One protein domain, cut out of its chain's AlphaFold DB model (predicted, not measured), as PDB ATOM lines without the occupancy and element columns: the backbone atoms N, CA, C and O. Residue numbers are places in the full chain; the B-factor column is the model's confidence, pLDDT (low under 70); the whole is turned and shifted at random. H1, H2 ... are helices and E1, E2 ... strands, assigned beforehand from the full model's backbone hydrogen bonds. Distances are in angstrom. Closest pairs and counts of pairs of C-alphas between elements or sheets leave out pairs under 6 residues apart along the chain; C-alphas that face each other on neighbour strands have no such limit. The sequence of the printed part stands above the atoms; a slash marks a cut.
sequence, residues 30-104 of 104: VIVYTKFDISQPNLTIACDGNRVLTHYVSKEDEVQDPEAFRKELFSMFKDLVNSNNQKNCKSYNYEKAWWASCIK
ATOM      1  N   VAL A  30     -72.729  55.471  67.181       93.31
ATOM      2  CA  VAL A  30     -74.155  55.438  66.848       93.31
ATOM      3  C   VAL A  30     -74.317  55.055  65.382       93.31
ATOM      4  O   VAL A  30     -73.579  55.543  64.529       93.31
ATOM      5  N   ILE A  31     -75.309  54.220  65.093       93.81
ATOM      6  CA  ILE A  31     -75.805  53.939  63.744       93.81
ATOM      7  C   ILE A  31     -77.231  54.459  63.614       93.81
ATOM      8  O   ILE A  31     -78.045  54.253  64.511       93.81
ATOM      9  N   VAL A  32     -77.540  55.125  62.506       92.38
ATOM     10  CA  VAL A  32     -78.875  55.642  62.193       92.38
ATOM     11  C   VAL A  32     -79.279  55.153  60.812       92.38
ATOM     12  O   VAL A  32     -78.570  55.397  59.840       92.38
ATOM     13  N   TYR A  33     -80.431  54.493  60.742       91.25
ATOM     14  CA  TYR A  33     -81.108  54.086  59.518       91.25
ATOM     15  C   TYR A  33     -82.414  54.875  59.351       91.25
ATOM     16  O   TYR A  33     -83.311  54.793  60.196       91.25
ATOM     17  N   THR A  34     -82.548  55.638  58.268       88.75
ATOM     18  CA  THR A  34     -83.740  56.451  57.975       88.75
ATOM     19  C   THR A  34     -84.635  55.784  56.932       88.75
ATOM     20  O   THR A  34     -84.205  55.504  55.819       88.75
ATOM     21  N   LYS A  35     -85.920  55.599  57.250       76.06
ATOM     22  CA  LYS A  35     -86.840  54.755  56.460       76.06
ATOM     23  C   LYS A  35     -87.393  55.412  55.187       76.06
ATOM     24  O   LYS A  35     -87.985  54.731  54.354       76.06
ATOM     25  N   PHE A  36     -87.253  56.729  55.014       67.00
ATOM     26  CA  PHE A  36     -88.118  57.494  54.099       67.00
ATOM     27  C   PHE A  36     -87.444  58.112  52.873       67.00
ATOM     28  O   PHE A  36     -88.164  58.497  51.958       67.00
ATOM     29  N   ASP A  37     -86.117  58.125  52.782       65.50
ATOM     30  CA  ASP A  37     -85.429  58.770  51.659       65.50
ATOM     31  C   ASP A  37     -84.445  57.807  50.985       65.50
ATOM     32  O   ASP A  37     -83.557  57.275  51.641       65.50
ATOM     33  N   ILE A  38     -84.657  57.533  49.694       64.62
ATOM     34  CA  ILE A  38     -83.746  56.737  48.846       64.62
ATOM     35  C   ILE A  38     -82.877  57.620  47.942       64.62
ATOM     36  O   ILE A  38     -82.012  57.110  47.237       64.62
ATOM     37  N   SER A  39     -83.115  58.935  47.933       72.25
ATOM     38  CA  SER A  39     -82.330  59.897  47.152       72.25
ATOM     39  C   SER A  39     -81.011  60.271  47.830       72.25
ATOM     40  O   SER A  39     -80.149  60.896  47.214       72.25
ATOM     41  N   GLN A  40     -80.845  59.867  49.090       78.31
ATOM     42  CA  GLN A  40     -79.648  60.062  49.895       78.31
ATOM     43  C   GLN A  40     -79.291  58.761  50.618       78.31
ATOM     44  O   GLN A  40     -80.169  57.919  50.831       78.31
ATOM     45  N   PRO A  41     -78.020  58.582  51.022       80.69
ATOM     46  CA  PRO A  41     -77.640  57.445  51.841       80.69
ATOM     47  C   PRO A  41     -78.481  57.416  53.119       80.69
ATOM     48  O   PRO A  41     -78.525  58.384  53.879       80.69
ATOM     49  N   ASN A  42     -79.147  56.295  53.350       87.31
ATOM     50  CA  ASN A  42     -80.122  56.120  54.419       87.31
ATOM     51  C   ASN A  42     -79.553  55.381  55.636       87.31
ATOM     52  O   ASN A  42     -80.298  55.132  56.578       87.31
ATOM     53  N   LEU A  43     -78.258  55.051  55.639       89.62
ATOM     54  CA  LEU A  43     -77.539  54.487  56.777       89.62
ATOM     55  C   LEU A  43     -76.299  55.327  57.082       89.62
ATOM     56  O   LEU A  43     -75.470  55.569  56.205       89.62
ATOM     57  N   THR A  44     -76.144  55.757  58.330       90.94
ATOM     58  CA  THR A  44     -74.966  56.506  58.786       90.94
ATOM     59  C   THR A  44     -74.434  55.936  60.090       90.94
ATOM     60  O   THR A  44     -75.213  55.669  61.001       90.94
ATOM     61  N   ILE A  45     -73.111  55.806  60.198       90.44
ATOM     62  CA  ILE A  45     -72.399  55.489  61.440       90.44
ATOM     63  C   ILE A  45     -71.510  56.672  61.814       90.44
ATOM     64  O   ILE A  45     -70.764  57.188  60.977       90.44
ATOM     65  N   ALA A  46     -71.571  57.084  63.075       90.50
ATOM     66  CA  ALA A  46     -70.697  58.099  63.647       90.50
ATOM     67  C   ALA A  46     -70.112  57.615  64.976       90.50
ATOM     68  O   ALA A  46     -70.815  56.975  65.755       90.50
ATOM     69  N   CYS A  47     -68.849  57.944  65.237       89.00
ATOM     70  CA  CYS A  47     -68.137  57.619  66.469       89.00
ATOM     71  C   CYS A  47     -67.462  58.881  67.015       89.00
ATOM     72  O   CYS A  47     -66.806  59.599  66.261       89.00
ATOM     73  N   ASP A  48     -67.675  59.192  68.295       87.25
ATOM     74  CA  ASP A  48     -67.179  60.406  68.970       87.25
ATOM     75  C   ASP A  48     -67.437  61.710  68.189       87.25
ATOM     76  O   ASP A  48     -66.616  62.623  68.145       87.25
ATOM     77  N   GLY A  49     -68.592  61.788  67.521       79.56
ATOM     78  CA  GLY A  49     -68.990  62.940  66.703       79.56
ATOM     79  C   GLY A  49     -68.415  62.960  65.283       79.56
ATOM     80  O   GLY A  49     -68.874  63.753  64.461       79.56
ATOM     81  N   ASN A  50     -67.486  62.063  64.947       82.31
ATOM     82  CA  ASN A  50     -66.944  61.929  63.599       82.31
ATOM     83  C   ASN A  50     -67.772  60.943  62.777       82.31
ATOM     84  O   ASN A  50     -68.069  59.831  63.216       82.31
ATOM     85  N   ARG A  51     -68.142  61.338  61.557       77.50
ATOM     86  CA  ARG A  51     -68.842  60.459  60.614       77.50
ATOM     87  C   ARG A  51     -67.859  59.426  60.064       77.50
ATOM     88  O   ARG A  51     -66.859  59.799  59.461       77.50
ATOM     89  N   VAL A  52     -68.165  58.147  60.264       81.81
ATOM     90  CA  VAL A  52     -67.297  57.017  59.895       81.81
ATOM     91  C   VAL A  52     -67.761  56.369  58.596       81.81
ATOM     92  O   VAL A  52     -66.956  56.091  57.714       81.81
ATOM     93  N   LEU A  53     -69.068  56.128  58.474       83.38
ATOM     94  CA  LEU A  53     -69.654  55.436  57.331       83.38
ATOM     95  C   LEU A  53     -70.966  56.094  56.933       83.38
ATOM     96  O   LEU A  53     -71.772  56.490  57.777       83.38
ATOM     97  N   THR A  54     -71.203  56.141  55.630       85.50
ATOM     98  CA  THR A  54     -72.481  56.524  55.047       85.50
ATOM     99  C   THR A  54     -72.759  55.593  53.871       85.50
ATOM    100  O   THR A  54     -71.894  55.417  53.014       85.50
ATOM    101  N   HIS A  55     -73.924  54.950  53.859       85.00
ATOM    102  CA  HIS A  55     -74.239  53.886  52.907       85.00
ATOM    103  C   HIS A  55     -75.713  53.892  52.491       85.00
ATOM    104  O   HIS A  55     -76.574  54.389  53.221       85.00
ATOM    105  N   TYR A  56     -75.984  53.331  51.313       84.62
ATOM    106  CA  TYR A  56     -77.336  53.039  50.846       84.62
ATOM    107  C   TYR A  56     -77.680  51.600  51.207       84.62
ATOM    108  O   TYR A  56     -76.978  50.679  50.806       84.62
ATOM    109  N   VAL A  57     -78.766  51.403  51.940       82.00
ATOM    110  CA  VAL A  57     -79.310  50.082  52.248       82.00
ATOM    111  C   VAL A  57     -80.604  49.901  51.468       82.00
ATOM    112  O   VAL A  57     -81.482  50.773  51.508       82.00
ATOM    113  N   SER A  58     -80.698  48.784  50.741       75.75
ATOM    114  CA  SER A  58     -81.912  48.412  50.015       75.75
ATOM    115  C   SER A  58     -83.053  48.137  50.992       75.75
ATOM    116  O   SER A  58     -82.853  47.556  52.056       75.75
ATOM    117  N   LYS A  59     -84.266  48.558  50.623       72.62
ATOM    118  CA  LYS A  59     -85.476  48.361  51.437       72.62
ATOM    119  C   LYS A  59     -86.145  47.013  51.199       72.62
ATOM    120  O   LYS A  59     -87.138  46.718  51.854       72.62
ATOM    121  N   GLU A  60     -85.661  46.230  50.239       73.12
ATOM    122  CA  GLU A  60     -86.297  44.974  49.828       73.12
ATOM    123  C   GLU A  60     -86.446  44.013  51.016       73.12
ATOM    124  O   GLU A  60     -87.542  43.501  51.246       73.12
ATOM    125  N   ASP A  61     -85.397  43.883  51.829       62.69
ATOM    126  CA  ASP A  61     -85.400  43.037  53.026       62.69
ATOM    127  C   ASP A  61     -86.209  43.655  54.183       62.69
ATOM    128  O   ASP A  61     -86.886  42.941  54.925       62.69
ATOM    129  N   GLU A  62     -86.228  44.992  54.308       71.56
ATOM    130  CA  GLU A  62     -87.055  45.693  55.306       71.56
ATOM    131  C   GLU A  62     -88.555  45.493  55.049       71.56
ATOM    132  O   GLU A  62     -89.320  45.343  55.998       71.56
ATOM    133  N   VAL A  63     -89.000  45.511  53.790       77.25
ATOM    134  CA  VAL A  63     -90.426  45.384  53.440       77.25
ATOM    135  C   VAL A  63     -90.965  43.992  53.777       77.25
ATOM    136  O   VAL A  63     -92.136  43.870  54.140       77.25
ATOM    137  N   GLN A  64     -90.129  42.958  53.668       79.38
ATOM    138  CA  GLN A  64     -90.525  41.579  53.955       79.38
ATOM    139  C   GLN A  64     -90.572  41.296  55.457       79.38
ATOM    140  O   GLN A  64     -91.592  40.818  55.956       79.38
ATOM    141  N   ASP A  65     -89.489  41.602  56.174       86.56
ATOM    142  CA  ASP A  65     -89.407  41.425  57.623       86.56
ATOM    143  C   ASP A  65     -88.611  42.575  58.265       86.56
ATOM    144  O   ASP A  65     -87.387  42.497  58.450       86.56
ATOM    145  N   PRO A  66     -89.310  43.648  58.680       84.56
ATOM    146  CA  PRO A  66     -88.669  44.795  59.301       84.56
ATOM    147  C   PRO A  66     -87.906  44.440  60.583       84.56
ATOM    148  O   PRO A  66     -86.985  45.160  60.967       84.56
ATOM    149  N   GLU A  67     -88.322  43.405  61.320       87.44
ATOM    150  CA  GLU A  67     -87.677  43.031  62.578       87.44
ATOM    151  C   GLU A  67     -86.385  42.259  62.335       87.44
ATOM    152  O   GLU A  67     -85.368  42.599  62.949       87.44
ATOM    153  N   ALA A  68     -86.404  41.273  61.437       88.00
ATOM    154  CA  ALA A  68     -85.211  40.526  61.049       88.00
ATOM    155  C   ALA A  68     -84.143  41.456  60.463       88.00
ATOM    156  O   ALA A  68     -83.007  41.453  60.943       88.00
ATOM    157  N   PHE A  69     -84.537  42.342  59.547       88.81
ATOM    158  CA  PHE A  69     -83.653  43.349  58.960       88.81
ATOM    159  C   PHE A  69     -82.959  44.215  60.027       88.81
ATOM    160  O   PHE A  69     -81.744  44.417  60.012       88.81
ATOM    161  N   ARG A  70     -83.709  44.692  61.030       89.56
ATOM    162  CA  ARG A  70     -83.137  45.488  62.132       89.56
ATOM    163  C   ARG A  70     -82.204  44.681  63.031       89.56
ATOM    164  O   ARG A  70     -81.223  45.235  63.527       89.56
ATOM    165  N   LYS A  71     -82.507  43.405  63.285       90.75
ATOM    166  CA  LYS A  71     -81.625  42.518  64.065       90.75
ATOM    167  C   LYS A  71     -80.294  42.312  63.351       90.75
ATOM    168  O   LYS A  71     -79.254  42.370  64.003       90.75
ATOM    169  N   GLU A  72     -80.324  42.140  62.034       90.44
ATOM    170  CA  GLU A  72     -79.123  41.999  61.215       90.44
ATOM    171  C   GLU A  72     -78.283  43.282  61.210       90.44
ATOM    172  O   GLU A  72     -77.098  43.237  61.547       90.44
ATOM    173  N   LEU A  73     -78.904  44.443  60.962       90.38
ATOM    174  CA  LEU A  73     -78.231  45.746  61.063       90.38
ATOM    175  C   LEU A  73     -77.585  45.960  62.435       90.38
ATOM    176  O   LEU A  73     -76.459  46.453  62.525       90.38
ATOM    177  N   PHE A  74     -78.280  45.586  63.512       93.12
ATOM    178  CA  PHE A  74     -77.737  45.687  64.862       93.12
ATOM    179  C   PHE A  74     -76.532  44.770  65.076       93.12
ATOM    180  O   PHE A  74     -75.549  45.201  65.678       93.12
ATOM    181  N   SER A  75     -76.596  43.531  64.577       91.56
ATOM    182  CA  SER A  75     -75.490  42.574  64.667       91.56
ATOM    183  C   SER A  75     -74.256  43.101  63.942       91.56
ATOM    184  O   SER A  75     -73.205  43.227  64.561       91.56
ATOM    185  N   MET A  76     -74.404  43.519  62.680       89.38
ATOM    186  CA  MET A  76     -73.303  44.075  61.888       89.38
ATOM    187  C   MET A  76     -72.690  45.315  62.544       89.38
ATOM    188  O   MET A  76     -71.471  45.455  62.608       89.38
ATOM    189  N   PHE A  77     -73.529  46.214  63.067       91.12
ATOM    190  CA  PHE A  77     -73.052  47.388  63.790       91.12
ATOM    191  C   PHE A  77     -72.244  47.004  65.031       91.12
ATOM    192  O   PHE A  77     -71.161  47.548  65.243       91.12
ATOM    193  N   LYS A  78     -72.744  46.062  65.840       90.56
ATOM    194  CA  LYS A  78     -72.051  45.588  67.040       90.56
ATOM    195  C   LYS A  78     -70.705  44.957  66.686       90.56
ATOM    196  O   LYS A  78     -69.716  45.284  67.336       90.56
ATOM    197  N   ASP A  79     -70.658  44.112  65.665       88.75
ATOM    198  CA  ASP A  79     -69.422  43.456  65.232       88.75
ATOM    199  C   ASP A  79     -68.384  44.480  64.752       88.75
ATOM    200  O   ASP A  79     -67.197  44.355  65.055       88.75
ATOM    201  N   LEU A  80     -68.839  45.546  64.084       85.50
ATOM    202  CA  LEU A  80     -67.985  46.630  63.609       85.50
ATOM    203  C   LEU A  80     -67.385  47.470  64.748       85.50
ATOM    204  O   LEU A  80     -66.203  47.801  64.701       85.50
ATOM    205  N   VAL A  81     -68.186  47.862  65.747       86.25
ATOM    206  CA  VAL A  81     -67.767  48.874  66.745       86.25
ATOM    207  C   VAL A  81     -67.450  48.308  68.128       86.25
ATOM    208  O   VAL A  81     -66.942  49.042  68.977       86.25
ATOM    209  N   ASN A  82     -67.773  47.038  68.378       84.81
ATOM    210  CA  ASN A  82     -67.645  46.353  69.667       84.81
ATOM    211  C   ASN A  82     -67.045  44.940  69.513       84.81
ATOM    212  O   ASN A  82     -67.449  44.000  70.199       84.81
ATOM    213  N   SER A  83     -66.064  44.783  68.622       77.75
ATOM    214  CA  SER A  83     -65.390  43.506  68.344       77.75
ATOM    215  C   SER A  83     -64.712  42.876  69.574       77.75
ATOM    216  O   SER A  83     -64.584  41.657  69.658       77.75
ATOM    217  N   ASN A  84     -64.323  43.690  70.561       80.12
ATOM    218  CA  ASN A  84     -63.719  43.245  71.820       80.12
ATOM    219  C   ASN A  84     -64.736  43.007  72.958       80.12
ATOM    220  O   ASN A  84     -64.327  42.678  74.072       80.12
ATOM    221  N   ASN A  85     -66.041  43.161  72.696       78.00
ATOM    222  CA  ASN A  85     -67.133  42.967  73.660       78.00
ATOM    223  C   ASN A  85     -67.048  43.858  74.925       78.00
ATOM    224  O   ASN A  85     -67.577  43.493  75.976       78.00
ATOM    225  N   GLN A  86     -66.401  45.025  74.845       81.25
ATOM    226  CA  GLN A  86     -66.248  45.955  75.975       81.25
ATOM    227  C   GLN A  86     -67.284  47.088  76.014       81.25
ATOM    228  O   GLN A  86     -67.326  47.826  76.995       81.25
ATOM    229  N   LYS A  87     -68.120  47.242  74.982       84.19
ATOM    230  CA  LYS A  87     -69.156  48.283  74.896       84.19
ATOM    231  C   LYS A  87     -70.544  47.722  75.205       84.19
ATOM    232  O   LYS A  87     -70.893  46.607  74.807       84.19
ATOM    233  N   ASN A  88     -71.375  48.521  75.859       90.50
ATOM    234  CA  ASN A  88     -72.798  48.267  76.030       90.50
ATOM    235  C   ASN A  88     -73.564  48.767  74.801       90.50
ATOM    236  O   ASN A  88     -73.612  49.968  74.529       90.50
ATOM    237  N   CYS A  89     -74.164  47.837  74.062       93.75
ATOM    238  CA  CYS A  89     -74.885  48.135  72.833       93.75
ATOM    239  C   CYS A  89     -76.397  48.025  73.036       93.75
ATOM    240  O   CYS A  89     -76.893  47.028  73.561       93.75
ATOM    241  N   LYS A  90     -77.140  49.029  72.568       95.00
ATOM    242  CA  LYS A  90     -78.607  49.078  72.618       95.00
ATOM    243  C   LYS A  90     -79.165  49.534  71.281       95.00
ATOM    244  O   LYS A  90     -78.544  50.350  70.604       95.00
ATOM    245  N   SER A  91     -80.338  49.025  70.924       94.62
ATOM    246  CA  SER A  91     -81.075  49.432  69.730       94.62
ATOM    247  C   SER A  91     -82.414  50.059  70.102       94.62
ATOM    248  O   SER A  91     -83.001  49.764  71.143       94.62
ATOM    249  N   TYR A  92     -82.876  50.955  69.239       92.88
ATOM    250  CA  TYR A  92     -84.042  51.793  69.452       92.88
ATOM    251  C   TYR A  92     -84.826  51.894  68.149       92.88
ATOM    252  O   TYR A  92     -84.265  52.045  67.062       92.88
ATOM    253  N   ASN A  93     -86.147  51.823  68.258       87.69
ATOM    254  CA  ASN A  93     -87.036  51.997  67.121       87.69
ATOM    255  C   ASN A  93     -87.830  53.286  67.306       87.69
ATOM    256  O   ASN A  93     -88.483  53.477  68.330       87.69
ATOM    257  N   TYR A  94     -87.778  54.150  66.304       82.56
ATOM    258  CA  TYR A  94     -88.582  55.356  66.211       82.56
ATOM    259  C   TYR A  94     -89.389  55.305  64.911       82.56
ATOM    260  O   TYR A  94     -88.985  54.662  63.936       82.56
ATOM    261  N   GLU A  95     -90.548  55.963  64.874       79.38
ATOM    262  CA  GLU A  95     -91.498  55.844  63.757       79.38
ATOM    263  C   GLU A  95     -90.806  55.975  62.391       79.38
ATOM    264  O   GLU A  95     -90.957  55.112  61.526       79.38
ATOM    265  N   LYS A  96     -89.932  56.981  62.250       83.75
ATOM    266  CA  LYS A  96     -89.245  57.304  60.989       83.75
ATOM    267  C   LYS A  96     -87.801  56.830  60.860       83.75
ATOM    268  O   LYS A  96     -87.219  56.949  59.780       83.75
ATOM    269  N   ALA A  97     -87.229  56.280  61.923       87.56
ATOM    270  CA  ALA A  97     -85.835  55.867  61.938       87.56
ATOM    271  C   ALA A  97     -85.616  54.696  62.889       87.56
ATOM    272  O   ALA A  97     -86.234  54.602  63.946       87.56
ATOM    273  N   TRP A  98     -84.692  53.822  62.533       92.19
ATOM    274  CA  TRP A  98     -84.095  52.897  63.481       92.19
ATOM    275  C   TRP A  98     -82.696  53.397  63.832       92.19
ATOM    276  O   TRP A  98     -82.004  53.938  62.971       92.19
ATOM    277  N   TRP A  99     -82.271  53.242  65.080       93.69
ATOM    278  CA  TRP A  99     -80.900  53.565  65.461       93.69
ATOM    279  C   TRP A  99     -80.403  52.660  66.581       93.69
ATOM    280  O   TRP A  99     -81.182  52.065  67.325       93.69
ATOM    281  N   ALA A 100     -79.089  52.550  66.705       95.25
ATOM    282  CA  ALA A 100     -78.448  51.843  67.800       95.25
ATOM    283  C   ALA A 100     -77.203  52.590  68.260       95.25
ATOM    284  O   ALA A 100     -76.618  53.371  67.511       95.25
ATOM    285  N   SER A 101     -76.802  52.353  69.503       94.62
ATOM    286  CA  SER A 101     -75.615  52.950  70.106       94.62
ATOM    287  C   SER A 101     -74.798  51.895  70.829       94.62
ATOM    288  O   SER A 101     -75.376  51.062  71.526       94.62
ATOM    289  N   CYS A 102     -73.477  51.980  70.723       92.81
ATOM    290  CA  CYS A 102     -72.531  51.239  71.548       92.81
ATOM    291  C   CYS A 102     -71.660  52.247  72.297       92.81
ATOM    292  O   CYS A 102     -70.928  53.019  71.677       92.81
ATOM    293  N   ILE A 103     -71.762  52.237  73.622       89.62
ATOM    294  CA  ILE A 103     -71.036  53.126  74.536       89.62
ATOM    295  C   ILE A 103     -70.205  52.288  75.506       89.62
ATOM    296  O   ILE A 103     -70.533  51.124  75.730       89.62
ATOM    297  N   LYS A 104     -69.138  52.858  76.062       77.38
ATOM    298  CA  LYS A 104     -68.363  52.205  77.124       77.38
ATOM    299  C   LYS A 104     -69.203  51.994  78.387       77.38
ATOM    300  O   LYS A 104     -70.041  52.874  78.689       77.38
TER     301      LYS A 104
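This is residues 30 to 104 of the 104 residues of an uncharacterized protein of Bacteriovoracaceae bacterium (UniProt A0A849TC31). A twisted wall of five antiparallel strands has one long helix, H2, packed over one face and no named helix over the other. A very short helix, H1, sits off the sheet and makes a corner with the first end of H2. The printed part has 75 residues, with five named strands and two named helices in the order E1 E2 E3 H1 H2 E4 E5; across the sheet the order is E3 E2 E1 E5 E4. The class is mixed, helices and strands, and the whole is compact, with a radius of gyration of the C-alphas of 12.1 A and spans of 33 by 24 by 19 A.

Start at E1, residues 30 to 34, an inner strand. E2, residues 43 to 47, forms a hairpin with it; look at N 32 and O 44, 2.8 A apart. E3, residues 50 to 55, forms the next hairpin with E2, with N 45 and O 53 at 2.8 A, and is an edge strand. E1, E2 and E3 make a meander, each strand the antiparallel neighbour of the one before. H1, residues 60 to 64, is not on the sheet. It touches H2, residues 66 to 81, only at the corner by their link; the closest C-alphas, of Glu 62 and Phe 69, are 5.5 A apart. H2 is on the sheet at a height of 8.9 A, the two making two layers, a helix on one face of a sheet. It lies over E5, residues 97 to 103, and only just over E4, residues 88 to 94, on which 3 of its C-alphas fall. The closest C-alphas of H2 and E5, those of Phe 74 and Ala 100, are 6.9 A apart. H2 runs along the strands, but only just, at 29 degrees to E5 on the local plane. E4, the other edge strand, forms a hairpin with E5, where N 92 and O 99 are 2.8 A apart. E5 is also the antiparallel neighbour of E1, with N 33 and O 98 at 2.8 A. In H2 every O i to N i+4 pair is within hydrogen-bond range; in H1 0 of 1 is, beside 1 of 2 O i to N i+3 pairs.

Find C-alpha 30 at (-74.155, 55.438, 66.848), where E1 begins; it runs 13.1 A, E2 13.9 A and E3 15.2 A. H1 is 6.8 A long. From C-alpha 66 at (-88.669, 44.795, 59.301), H2 runs 22.6 A. E4 then runs 19.9 A, and E5 runs 19.6 A to C-alpha 103 at (-71.036, 53.126, 74.536).

The two C-alphas farthest apart, those of Ser 39 and Gln 86, are 35.8 A apart. The printed part has no cut and no long link. Residues 63 to 68, of which 66 to 68 belong to H2, stand free. The mean pLDDT of the printed part is 84.9; look for values under 70 at residues 36 to 38 and residue 61.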